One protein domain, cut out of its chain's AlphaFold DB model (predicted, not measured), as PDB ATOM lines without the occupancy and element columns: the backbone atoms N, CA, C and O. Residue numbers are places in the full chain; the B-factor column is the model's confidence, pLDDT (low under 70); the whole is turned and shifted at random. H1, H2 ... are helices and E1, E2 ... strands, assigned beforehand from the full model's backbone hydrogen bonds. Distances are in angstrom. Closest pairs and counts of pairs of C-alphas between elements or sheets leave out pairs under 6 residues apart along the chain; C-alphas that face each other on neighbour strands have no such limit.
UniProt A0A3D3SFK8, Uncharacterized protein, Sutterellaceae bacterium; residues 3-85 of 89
ATOM      1  N   LEU A   3     123.198 139.325  88.519       37.88
ATOM      2  CA  LEU A   3     122.757 139.870  87.223       37.88
ATOM      3  C   LEU A   3     121.808 138.932  86.441       37.88
ATOM      4  O   LEU A   3     120.894 139.381  85.760       37.88
ATOM      5  N   ILE A   4     121.982 137.613  86.577       42.47
ATOM      6  CA  ILE A   4     121.141 136.616  85.885       42.47
ATOM      7  C   ILE A   4     119.748 136.534  86.534       42.47
ATOM      8  O   ILE A   4     118.741 136.422  85.841       42.47
ATOM      9  N   GLN A   5     119.663 136.704  87.858       40.03
ATOM     10  CA  GLN A   5     118.379 136.804  88.558       40.03
ATOM     11  C   GLN A   5     117.629 138.101  88.217       40.03
ATOM     12  O   GLN A   5     116.407 138.075  88.144       40.03
ATOM     13  N   SER A   6     118.314 139.230  87.976       42.75
ATOM     14  CA  SER A   6     117.643 140.484  87.595       42.75
ATOM     15  C   SER A   6     117.070 140.461  86.177       42.75
ATOM     16  O   SER A   6     116.027 141.065  85.948       42.75
ATOM     17  N   LEU A   7     117.688 139.729  85.243       43.22
ATOM     18  CA  LEU A   7     117.148 139.549  83.889       43.22
ATOM     19  C   LEU A   7     115.818 138.768  83.904       43.22
ATOM     20  O   LEU A   7     114.895 139.112  83.166       43.22
ATOM     21  N   ASN A   8     115.677 137.811  84.827       53.41
ATOM     22  CA  ASN A   8     114.458 137.018  85.024       53.41
ATOM     23  C   ASN A   8     113.367 137.726  85.865       53.41
ATOM     24  O   ASN A   8     112.240 137.249  85.919       53.41
ATOM     25  N   LYS A   9     113.665 138.870  86.510       59.91
ATOM     26  CA  LYS A   9     112.705 139.634  87.346       59.91
ATOM     27  C   LYS A   9     111.749 140.536  86.561       59.91
ATOM     28  O   LYS A   9     110.792 141.039  87.141       59.91
ATOM     29  N   SER A  10     112.026 140.803  85.285       78.69
ATOM     30  CA  SER A  10     111.204 141.737  84.499       78.69
ATOM     31  C   SER A  10     109.884 141.121  84.033       78.69
ATOM     32  O   SER A  10     108.901 141.844  83.889       78.69
ATOM     33  N   TRP A  11     109.853 139.801  83.840       87.12
ATOM     34  CA  TRP A  11     108.686 139.071  83.367       87.12
ATOM     35  C   TRP A  11     107.795 138.623  84.523       87.12
ATOM     36  O   TRP A  11     108.231 137.945  85.451       87.12
ATOM     37  N   LYS A  12     106.518 138.976  84.434       90.75
ATOM     38  CA  LYS A  12     105.442 138.511  85.299       90.75
ATOM     39  C   LYS A  12     104.726 137.368  84.594       90.75
ATOM     40  O   LYS A  12     104.126 137.568  83.540       90.75
ATOM     41  N   LYS A  13     104.829 136.163  85.156       90.56
ATOM     42  CA  LYS A  13     104.124 134.976  84.657       90.56
ATOM     43  C   LYS A  13     102.617 135.147  84.864       90.56
ATOM     44  O   LYS A  13     102.201 135.631  85.917       90.56
ATOM     45  N   ILE A  14     101.830 134.733  83.880       89.88
ATOM     46  CA  ILE A  14     100.372 134.702  83.975       89.88
ATOM     47  C   ILE A  14      99.958 133.349  84.552       89.88
ATOM     48  O   ILE A  14     100.382 132.295  84.074       89.88
ATOM     49  N   ASP A  15      99.153 133.390  85.609       89.44
ATOM     50  CA  ASP A  15      98.491 132.217  86.168       89.44
ATOM     51  C   ASP A  15      97.066 132.159  85.611       89.44
ATOM     52  O   ASP A  15      96.155 132.804  86.127       89.44
ATOM     53  N   TRP A  16      96.883 131.412  84.520       88.19
ATOM     54  CA  TRP A  16      95.584 131.313  83.851       88.19
ATOM     55  C   TRP A  16      94.499 130.707  84.726       88.19
ATOM     56  O   TRP A  16      93.338 131.054  84.552       88.19
ATOM     57  N   HIS A  17      94.849 129.869  85.704       88.69
ATOM     58  CA  HIS A  17      93.852 129.336  86.624       88.69
ATOM     59  C   HIS A  17      93.225 130.455  87.467       88.69
ATOM     60  O   HIS A  17      92.010 130.499  87.625       88.69
ATOM     61  N   LYS A  18      94.049 131.402  87.930       89.00
ATOM     62  CA  LYS A  18      93.595 132.589  88.668       89.00
ATOM     63  C   LYS A  18      92.854 133.582  87.782       89.00
ATOM     64  O   LYS A  18      91.793 134.070  88.161       89.00
ATOM     65  N   VAL A  19      93.380 133.851  86.588       88.44
ATOM     66  CA  VAL A  19      92.742 134.783  85.647       88.44
ATOM     67  C   VAL A  19      91.344 134.296  85.267       88.44
ATOM     68  O   VAL A  19      90.389 135.061  85.358       88.44
ATOM     69  N   LEU A  20      91.199 133.008  84.937       84.75
ATOM     70  CA  LEU A  20      89.905 132.402  84.606       84.75
ATOM     71  C   LEU A  20      88.957 132.307  85.814       84.75
ATOM     72  O   LEU A  20      87.753 132.165  85.630       84.75
ATOM     73  N   SER A  21      89.468 132.418  87.045       87.31
ATOM     74  CA  SER A  21      88.651 132.537  88.258       87.31
ATOM     75  C   SER A  21      88.339 133.992  88.646       87.31
ATOM     76  O   SER A  21      87.932 134.243  89.780       87.31
ATOM     77  N   GLY A  22      88.589 134.964  87.759       83.00
ATOM     78  CA  GLY A  22      88.336 136.394  87.988       83.00
ATOM     79  C   GLY A  22      89.427 137.129  88.778       83.00
ATOM     80  O   GLY A  22      89.302 138.321  89.050       83.00
ATOM     81  N   GLN A  23      90.521 136.454  89.145       85.94
ATOM     82  CA  GLN A  23      91.679 137.093  89.772       85.94
ATOM     83  C   GLN A  23      92.620 137.611  88.685       85.94
ATOM     84  O   GLN A  23      93.524 136.913  88.227       85.94
ATOM     85  N   ILE A  24      92.401 138.860  88.278       78.75
ATOM     86  CA  ILE A  24      93.158 139.493  87.193       78.75
ATOM     87  C   ILE A  24      94.596 139.869  87.573       78.75
ATOM     88  O   ILE A  24      95.371 140.241  86.703       78.75
ATOM     89  N   GLU A  25      95.009 139.778  88.838       77.81
ATOM     90  CA  GLU A  25      96.406 140.022  89.200       77.81
ATOM     91  C   GLU A  25      97.295 138.804  88.876       77.81
ATOM     92  O   GLU A  25      96.959 137.677  89.246       77.81
ATOM     93  N   PRO A  26      98.469 138.994  88.237       77.56
ATOM     94  CA  PRO A  26      99.167 140.260  88.047       77.56
ATOM     95  C   PRO A  26      99.116 140.766  86.595       77.56
ATOM     96  O   PRO A  26     100.176 141.090  86.074       77.56
ATOM     97  N   LEU A  27      97.976 140.806  85.898       89.31
ATOM     98  CA  LEU A  27      97.882 141.415  84.560       89.31
ATOM     99  C   LEU A  27      98.283 142.905  84.595       89.31
ATOM    100  O   LEU A  27      98.209 143.546  85.648       89.31
ATOM    101  N   PRO A  28      98.782 143.478  83.482       90.56
ATOM    102  CA  PRO A  28      99.004 144.918  83.416       90.56
ATOM    103  C   PRO A  28      97.659 145.657  83.451       90.56
ATOM    104  O   PRO A  28      96.599 145.047  83.427       90.56
ATOM    105  N   GLU A  29      97.685 146.981  83.464       91.50
ATOM    106  CA  GLU A  29      96.479 147.775  83.205       91.50
ATOM    107  C   GLU A  29      95.861 147.390  81.844       91.50
ATOM    108  O   GLU A  29      96.591 147.130  80.881       91.50
ATOM    109  N   GLN A  30      94.531 147.308  81.768       92.44
ATOM    110  CA  GLN A  30      93.818 146.990  80.526       92.44
ATOM    111  C   GLN A  30      94.194 147.996  79.426       92.44
ATOM    112  O   GLN A  30      94.434 149.166  79.714       92.44
ATOM    113  N   PHE A  31      94.297 147.550  78.173       92.06
ATOM    114  CA  PHE A  31      94.755 148.357  77.023       92.06
ATOM    115  C   PHE A  31      96.197 148.892  77.095       92.06
ATOM    116  O   PHE A  31      96.712 149.410  76.100       92.06
ATOM    117  N   LYS A  32      96.913 148.724  78.214       93.06
ATOM    118  CA  LYS A  32      98.317 149.120  78.313       93.06
ATOM    119  C   LYS A  32      99.189 148.207  77.469       93.06
ATOM    120  O   LYS A  32      99.303 147.008  77.728       93.06
ATOM    121  N   VAL A  33      99.875 148.804  76.498       92.75
ATOM    122  CA  VAL A  33     100.803 148.065  75.643       92.75
ATOM    123  C   VAL A  33     102.032 147.655  76.457       92.75
ATOM    124  O   VAL A  33     102.744 148.484  77.029       92.75
ATOM    125  N   VAL A  34     102.299 146.357  76.480       93.25
ATOM    126  CA  VAL A  34     103.412 145.712  77.183       93.25
ATOM    127  C   VAL A  34     104.178 144.795  76.229       93.25
ATOM    128  O   VAL A  34     103.769 144.589  75.085       93.25
ATOM    129  N   ARG A  35     105.307 144.237  76.680       93.31
ATOM    130  CA  ARG A  35     105.885 143.054  76.028       93.31
ATOM    131  C   ARG A  35     105.149 141.820  76.521       93.31
ATOM    132  O   ARG A  35     104.951 141.667  77.726       93.31
ATOM    133  N   LEU A  36     104.811 140.942  75.594       92.88
ATOM    134  CA  LEU A  36     104.129 139.683  75.827       92.88
ATOM    135  C   LEU A  36     105.042 138.545  75.385       92.88
ATOM    136  O   LEU A  36     105.663 138.618  74.327       92.88
ATOM    137  N   ALA A  37     105.114 137.512  76.209       91.69
ATOM    138  CA  ALA A  37     105.664 136.224  75.843       91.69
ATOM    139  C   ALA A  37     104.476 135.310  75.560       91.69
ATOM    140  O   ALA A  37     103.673 135.064  76.463       91.69
ATOM    141  N   TYR A  38     104.352 134.831  74.327       89.25
ATOM    142  CA  TYR A  38     103.267 133.946  73.922       89.25
ATOM    143  C   TYR A  38     103.809 132.673  73.280       89.25
ATOM    144  O   TYR A  38     104.878 132.664  72.667       89.25
ATOM    145  N   ARG A  39     103.092 131.575  73.470       87.56
ATOM    146  CA  ARG A  39     103.411 130.257  72.942       87.56
ATOM    147  C   ARG A  39     102.150 129.708  72.272       87.56
ATOM    148  O   ARG A  39     101.277 129.229  72.994       87.56
ATOM    149  N   PRO A  40     102.067 129.781  70.935       84.00
ATOM    150  CA  PRO A  40     100.968 129.190  70.189       84.00
ATOM    151  C   PRO A  40     100.824 127.699  70.473       84.00
ATOM    152  O   PRO A  40     101.820 127.015  70.744       84.00
ATOM    153  N   GLU A  41      99.604 127.185  70.372       83.81
ATOM    154  CA  GLU A  41      99.378 125.744  70.432       83.81
ATOM    155  C   GLU A  41     100.231 125.010  69.378       83.81
ATOM    156  O   GLU A  41     100.375 125.443  68.235       83.81
ATOM    157  N   GLY A  42     100.880 123.915  69.783       83.25
ATOM    158  CA  GLY A  42     101.784 123.150  68.915       83.25
ATOM    159  C   GLY A  42     103.177 123.760  68.709       83.25
ATOM    160  O   GLY A  42     104.038 123.094  68.135       83.25
ATOM    161  N   ALA A  43     103.456 124.970  69.211       82.06
ATOM    162  CA  ALA A  43     104.791 125.556  69.126       82.06
ATOM    163  C   ALA A  43     105.778 124.924  70.130       82.06
ATOM    164  O   ALA A  43     105.494 124.726  71.320       82.06
ATOM    165  N   ASP A  44     106.996 124.675  69.659       86.62
ATOM    166  CA  ASP A  44     108.136 124.199  70.447       86.62
ATOM    167  C   ASP A  44     108.808 125.322  71.255       86.62
ATOM    168  O   ASP A  44     109.438 125.061  72.282       86.62
ATOM    169  N   LYS A  45     108.625 126.576  70.830       83.56
ATOM    170  CA  LYS A  45     109.237 127.764  71.431       83.56
ATOM    171  C   LYS A  45     108.234 128.867  71.767       83.56
ATOM    172  O   LYS A  45     107.126 128.928  71.240       83.56
ATOM    173  N   THR A  46     108.675 129.765  72.642       88.31
ATOM    174  CA  THR A  46     107.966 130.989  73.028       88.31
ATOM    175  C   THR A  46     108.439 132.156  72.164       88.31
ATOM    176  O   THR A  46     109.635 132.300  71.908       88.31
ATOM    177  N   TYR A  47     107.509 133.015  71.769       87.00
ATOM    178  CA  TYR A  47     107.746 134.220  70.985       87.00
ATOM    179  C   TYR A  47     107.536 135.467  71.847       87.00
ATOM    180  O   TYR A  47     106.699 135.480  72.751       87.00
ATOM    181  N   GLU A  48     108.296 136.527  71.568       90.06
ATOM    182  CA  GLU A  48     108.123 137.839  72.196       90.06
ATOM    183  C   GLU A  48     107.467 138.802  71.205       90.06
ATOM    184  O   GLU A  48     107.938 138.967  70.082       90.06
ATOM    185  N   THR A  49     106.405 139.473  71.637       90.44
ATOM    186  CA  THR A  49     105.707 140.497  70.853       90.44
ATOM    187  C   THR A  49     105.254 141.656  71.748       90.44
ATOM    188  O   THR A  49     105.503 141.662  72.958       90.44
ATOM    189  N   ARG A  50     104.656 142.695  71.167       92.56
ATOM    190  CA  ARG A  50     103.935 143.739  71.899       92.56
ATOM    191  C   ARG A  50     102.451 143.439  71.849       92.56
ATOM    192  O   ARG A  50     101.967 142.803  70.923       92.56
ATOM    193  N   GLY A  51     101.730 143.922  72.839       93.56
ATOM    194  CA  GLY A  51     100.286 143.819  72.835       93.56
ATOM    195  C   GLY A  51      99.692 144.319  74.129       93.56
ATOM    196  O   GLY A  51     100.405 144.814  75.004       93.56
ATOM    197  N   TYR A  52      98.386 144.184  74.237       93.56
ATOM    198  CA  TYR A  52      97.616 144.546  75.417       93.56
ATOM    199  C   TYR A  52      96.541 143.493  75.640       93.56
ATOM    200  O   TYR A  52      96.235 142.726  74.729       93.56
ATOM    201  N   TRP A  53      95.961 143.466  76.834       93.88
ATOM    202  CA  TRP A  53      94.765 142.670  77.082       93.88
ATOM    203  C   TRP A  53      93.532 143.556  77.218       93.88
ATOM    204  O   TRP A  53      93.626 144.739  77.561       93.88
ATOM    205  N   THR A  54      92.381 142.952  76.949       91.75
ATOM    206  CA  THR A  54      91.056 143.490  77.223       91.75
ATOM    207  C   THR A  54      90.170 142.406  77.819       91.75
ATOM    208  O   THR A  54      90.307 141.234  77.476       91.75
ATOM    209  N   GLU A  55      89.261 142.801  78.702       89.25
ATOM    210  CA  GLU A  55      88.076 142.020  79.032       89.25
ATOM    211  C   GLU A  55      87.060 142.151  77.885       89.25
ATOM    212  O   GLU A  55      86.866 143.242  77.336       89.25
ATOM    213  N   THR A  56      86.468 141.038  77.463       82.00
ATOM    214  CA  THR A  56      85.390 140.999  76.466       82.00
ATOM    215  C   THR A  56      84.020 141.127  77.138       82.00
ATOM    216  O   THR A  56      83.889 141.061  78.356       82.00
ATOM    217  N   PHE A  57      82.955 141.248  76.339       74.88
ATOM    218  CA  PHE A  57      81.572 141.242  76.841       74.88
ATOM    219  C   PHE A  57      81.186 139.962  77.607       74.88
ATOM    220  O   PHE A  57      80.224 139.985  78.368       74.88
ATOM    221  N   SER A  58      81.914 138.860  77.404       78.44
ATOM    222  CA  SER A  58      81.756 137.592  78.126       78.44
ATOM    223  C   SER A  58      82.624 137.496  79.388       78.44
ATOM    224  O   SER A  58      82.693 136.427  79.984       78.44
ATOM    225  N   SER A  59      83.271 138.592  79.805       75.69
ATOM    226  CA  SER A  59      84.268 138.617  80.885       75.69
ATOM    227  C   SER A  59      85.494 137.736  80.627       75.69
ATOM    228  O   SER A  59      86.210 137.351  81.553       75.69
ATOM    229  N   ASP A  60      85.787 137.454  79.356       84.06
ATOM    230  CA  ASP A  60      86.988 136.720  78.983       84.06
ATOM    231  C   ASP A  60      88.166 137.680  78.831       84.06
ATOM    232  O   ASP A  60      88.086 138.716  78.165       84.06
ATOM    233  N   VAL A  61      89.309 137.308  79.403       89.00
ATOM    234  CA  VAL A  61      90.569 138.015  79.163       89.00
ATOM    235  C   VAL A  61      91.104 137.612  77.795       89.00
ATOM    236  O   VAL A  61      91.376 136.444  77.544       89.00
ATOM    237  N   THR A  62      91.306 138.584  76.914       91.25
ATOM    238  CA  THR A  62      91.869 138.372  75.574       91.25
ATOM    239  C   THR A  62      93.049 139.303  75.362       91.25
ATOM    240  O   THR A  62      92.957 140.488  75.677       91.25
ATOM    241  N   PHE A  63      94.152 138.803  74.808       91.81
ATOM    242  CA  PHE A  63      95.289 139.626  74.402       91.81
ATOM    243  C   PHE A  63      95.264 139.902  72.907       91.81
ATOM    244  O   PHE A  63      95.178 138.973  72.119       91.81
ATOM    245  N   THR A  64      95.446 141.157  72.514       91.69
ATOM    246  CA  THR A  64      95.738 141.536  71.131       91.69
ATOM    247  C   THR A  64      97.247 141.674  70.973       91.69
ATOM    248  O   THR A  64      97.854 142.512  71.647       91.69
ATOM    249  N   VAL A  65      97.852 140.884  70.083       88.81
ATOM    250  CA  VAL A  65      99.300 140.918  69.814       88.81
ATOM    251  C   VAL A  65      99.658 141.590  68.488       88.81
ATOM    252  O   VAL A  65      98.883 141.577  67.531       88.81
ATOM    253  N   GLU A  66     100.862 142.160  68.436       85.81
ATOM    254  CA  GLU A  66     101.489 142.682  67.224       85.81
ATOM    255  C   GLU A  66     102.066 141.527  66.386       85.81
ATOM    256  O   GLU A  66     102.830 140.697  66.884       85.81
ATOM    257  N   TYR A  67     101.705 141.468  65.109       75.75
ATOM    258  CA  TYR A  67     102.177 140.491  64.134       75.75
ATOM    259  C   TYR A  67     102.340 141.188  62.780       75.75
ATOM    260  O   TYR A  67     101.472 141.956  62.372       75.75
ATOM    261  N   GLU A  68     103.485 140.982  62.122       71.31
ATOM    262  CA  GLU A  68     103.795 141.539  60.789       71.31
ATOM    263  C   GLU A  68     103.502 143.049  60.616       71.31
ATOM    264  O   GLU A  68     103.148 143.517  59.538       71.31
ATOM    265  N   GLY A  69     103.680 143.847  61.675       67.00
ATOM    266  CA  GLY A  69     103.491 145.304  61.631       67.00
ATOM    267  C   GLY A  69     102.062 145.791  61.905       67.00
ATOM    268  O   GLY A  69     101.798 146.983  61.752       67.00
ATOM    269  N   GLY A  70     101.152 144.911  62.340       69.75
ATOM    270  CA  GLY A  70      99.800 145.264  62.785       69.75
ATOM    271  C   GLY A  70      99.387 144.557  64.080       69.75
ATOM    272  O   GLY A  70      99.978 143.561  64.473       69.75
ATOM    273  N   LEU A  71      98.354 145.063  64.759       73.00
ATOM    274  CA  LEU A  71      97.732 144.413  65.923       73.00
ATOM    275  C   LEU A  71      96.575 143.533  65.437       73.00
ATOM    276  O   LEU A  71      95.519 144.069  65.109       73.00
ATOM    277  N   VAL A  72      96.777 142.216  65.326       68.38
ATOM    278  CA  VAL A  72      95.875 141.376  64.503       68.38
ATOM    279  C   VAL A  72      95.457 140.030  65.089       68.38
ATOM    280  O   VAL A  72      94.583 139.391  64.510       68.38
ATOM    281  N   HIS A  73      95.973 139.604  66.244       72.69
ATOM    282  CA  HIS A  73      95.630 138.274  66.768       72.69
ATOM    283  C   HIS A  73      95.128 138.331  68.212       72.69
ATOM    284  O   HIS A  73      95.926 138.632  69.105       72.69
ATOM    285  N   PRO A  74      93.829 138.055  68.450       75.25
ATOM    286  CA  PRO A  74      93.331 137.771  69.783       75.25
ATOM    287  C   PRO A  74      93.850 136.398  70.224       75.25
ATOM    288  O   PRO A  74      93.587 135.388  69.576       75.25
ATOM    289  N   VAL A  75      94.591 136.365  71.323       78.12
ATOM    290  CA  VAL A  75      95.110 135.150  71.949       78.12
ATOM    291  C   VAL A  75      94.811 135.201  73.440       78.12
ATOM    292  O   VAL A  75      95.006 136.224  74.091       78.12
ATOM    293  N   THR A  76      94.309 134.109  74.004       81.88
ATOM    294  CA  THR A  76      93.988 134.047  75.435       81.88
ATOM    295  C   THR A  76      95.104 133.298  76.145       81.88
ATOM    296  O   THR A  76      96.158 133.873  76.415       81.88
ATOM    297  N   THR A  77      94.946 131.993  76.354       86.06
ATOM    298  CA  THR A  77      95.844 131.168  77.175       86.06
ATOM    299  C   THR A  77      97.248 130.970  76.607       86.06
ATOM    300  O   THR A  77      98.131 130.470  77.300       86.06
ATOM    301  N   GLU A  78      97.476 131.369  75.358       90.06
ATOM    302  CA  GLU A  78      98.780 131.285  74.704       90.06
ATOM    303  C   GLU A  78      99.772 132.317  75.251       90.06
ATOM    304  O   GLU A  78     100.981 132.111  75.168       90.06
ATOM    305  N   VAL A  79      99.307 133.418  75.852       91.50
ATOM    306  CA  VAL A  79     100.197 134.377  76.518       91.50
ATOM    307  C   VAL A  79     100.595 133.833  77.884       91.50
ATOM    308  O   VAL A  79      99.760 133.638  78.759       91.50
ATOM    309  N   VAL A  80     101.887 133.611  78.103       91.75
ATOM    310  CA  VAL A  80     102.397 132.955  79.320       91.75
ATOM    311  C   VAL A  80     103.039 133.927  80.308       91.75
ATOM    312  O   VAL A  80     103.144 133.626  81.500       91.75
ATOM    313  N   ALA A  81     103.488 135.089  79.837       92.38
ATOM    314  CA  ALA A  81     104.071 136.125  80.679       92.38
ATOM    315  C   ALA A  81     104.011 137.498  80.004       92.38
ATOM    316  O   ALA A  81     103.911 137.610  78.783       92.38
ATOM    317  N   TRP A  82     104.153 138.552  80.802       93.12
ATOM    318  CA  TRP A  82     104.278 139.917  80.305       93.12
ATOM    319  C   TRP A  82     105.345 140.700  81.068       93.12
ATOM    320  O   TRP A  82     105.703 140.357  82.193       93.12
ATOM    321  N   ARG A  83     105.852 141.781  80.477       92.44
ATOM    322  CA  ARG A  83     106.680 142.770  81.181       92.44
ATOM    323  C   ARG A  83     106.394 144.183  80.683       92.44
ATOM    324  O   ARG A  83     106.042 144.341  79.512       92.44
ATOM    325  N   PRO A  84     106.571 145.223  81.517       91.44
ATOM    326  CA  PRO A  84     106.489 146.599  81.046       91.44
ATOM    327  C   PRO A  84     107.424 146.821  79.852       91.44
ATOM    328  O   PRO A  84     108.540 146.293  79.821       91.44
ATOM    329  N   LEU A  85     106.993 147.621  78.875       88.75
ATOM    330  CA  LEU A  85     107.941 148.208  77.935       88.75
ATOM    331  C   LEU A  85     108.879 149.084  78.771       88.75
ATOM    332  O   LEU A  85     108.415 150.027  79.404       88.75
TER     333      LEU A  85
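This is residues 3 to 85 of the 89 residues of an uncharacterized protein of Sutterellaceae bacterium (UniProt A0A3D3SFK8). A strongly twisted sheet of five antiparallel strands makes the body, rolled part of the way toward a small barrel but not closed, with the long strand E2 bending sharply; H2 only grazes this sheet, and residues 3 to 8, with H1, stick out as an arm. The printed part has 83 residues, in the order H1 H2 E1 E2 E3 E4 E5, and the sheet runs E4 E3 E2 E1 E5. The class is mixed, helices and strands. The whole is compact, with a radius of gyration of the C-alphas of 12.6 A and spans of 42 by 30 by 26 A.

H1, residues 3 to 7, begins at C-alpha 3 (122.757, 139.870, 87.223). H2 is residues 16 to 20. E1, residues 34 to 38, is 12.2 A long; E2, residues 47 to 55, 22.6 A; E3, residues 61 to 67, 19.2 A; E4, residues 70 to 75, 14.4 A. E5, residues 79 to 83, ends at C-alpha 83 (106.680, 142.770, 81.181).

H1 is apart from H2 and not on the sheet. Residues 12 to 13 pair antiparallel with residues 81 to 82 of the edge strand E5. E1 to E4 form a meander, each strand the antiparallel neighbour of the one before. E5 and E1 have N 37 and O 81 at 2.8 A. E2 bends by 72 degrees at residue 50; its pairing is staggered, with E1 over 47 to 51, N 36 and O 49 at 2.8 A, and with E3 over 51 to 55, N 54 and O 62 at 2.8 A. E3 and E4 are a hairpin, N 63 and O 75 at 2.8 A. E4 and E5 meet only through their link. In H1 and H2 every O i to N i+4 pair is within hydrogen-bond range.

The C-alphas farthest apart, of Leu 3 and Phe 57, are 42.5 A apart. The printed part has no cut; the link from H2 to E1 is long. Residues 3 to 9, 69 to 70 and 72 are under pLDDT 70.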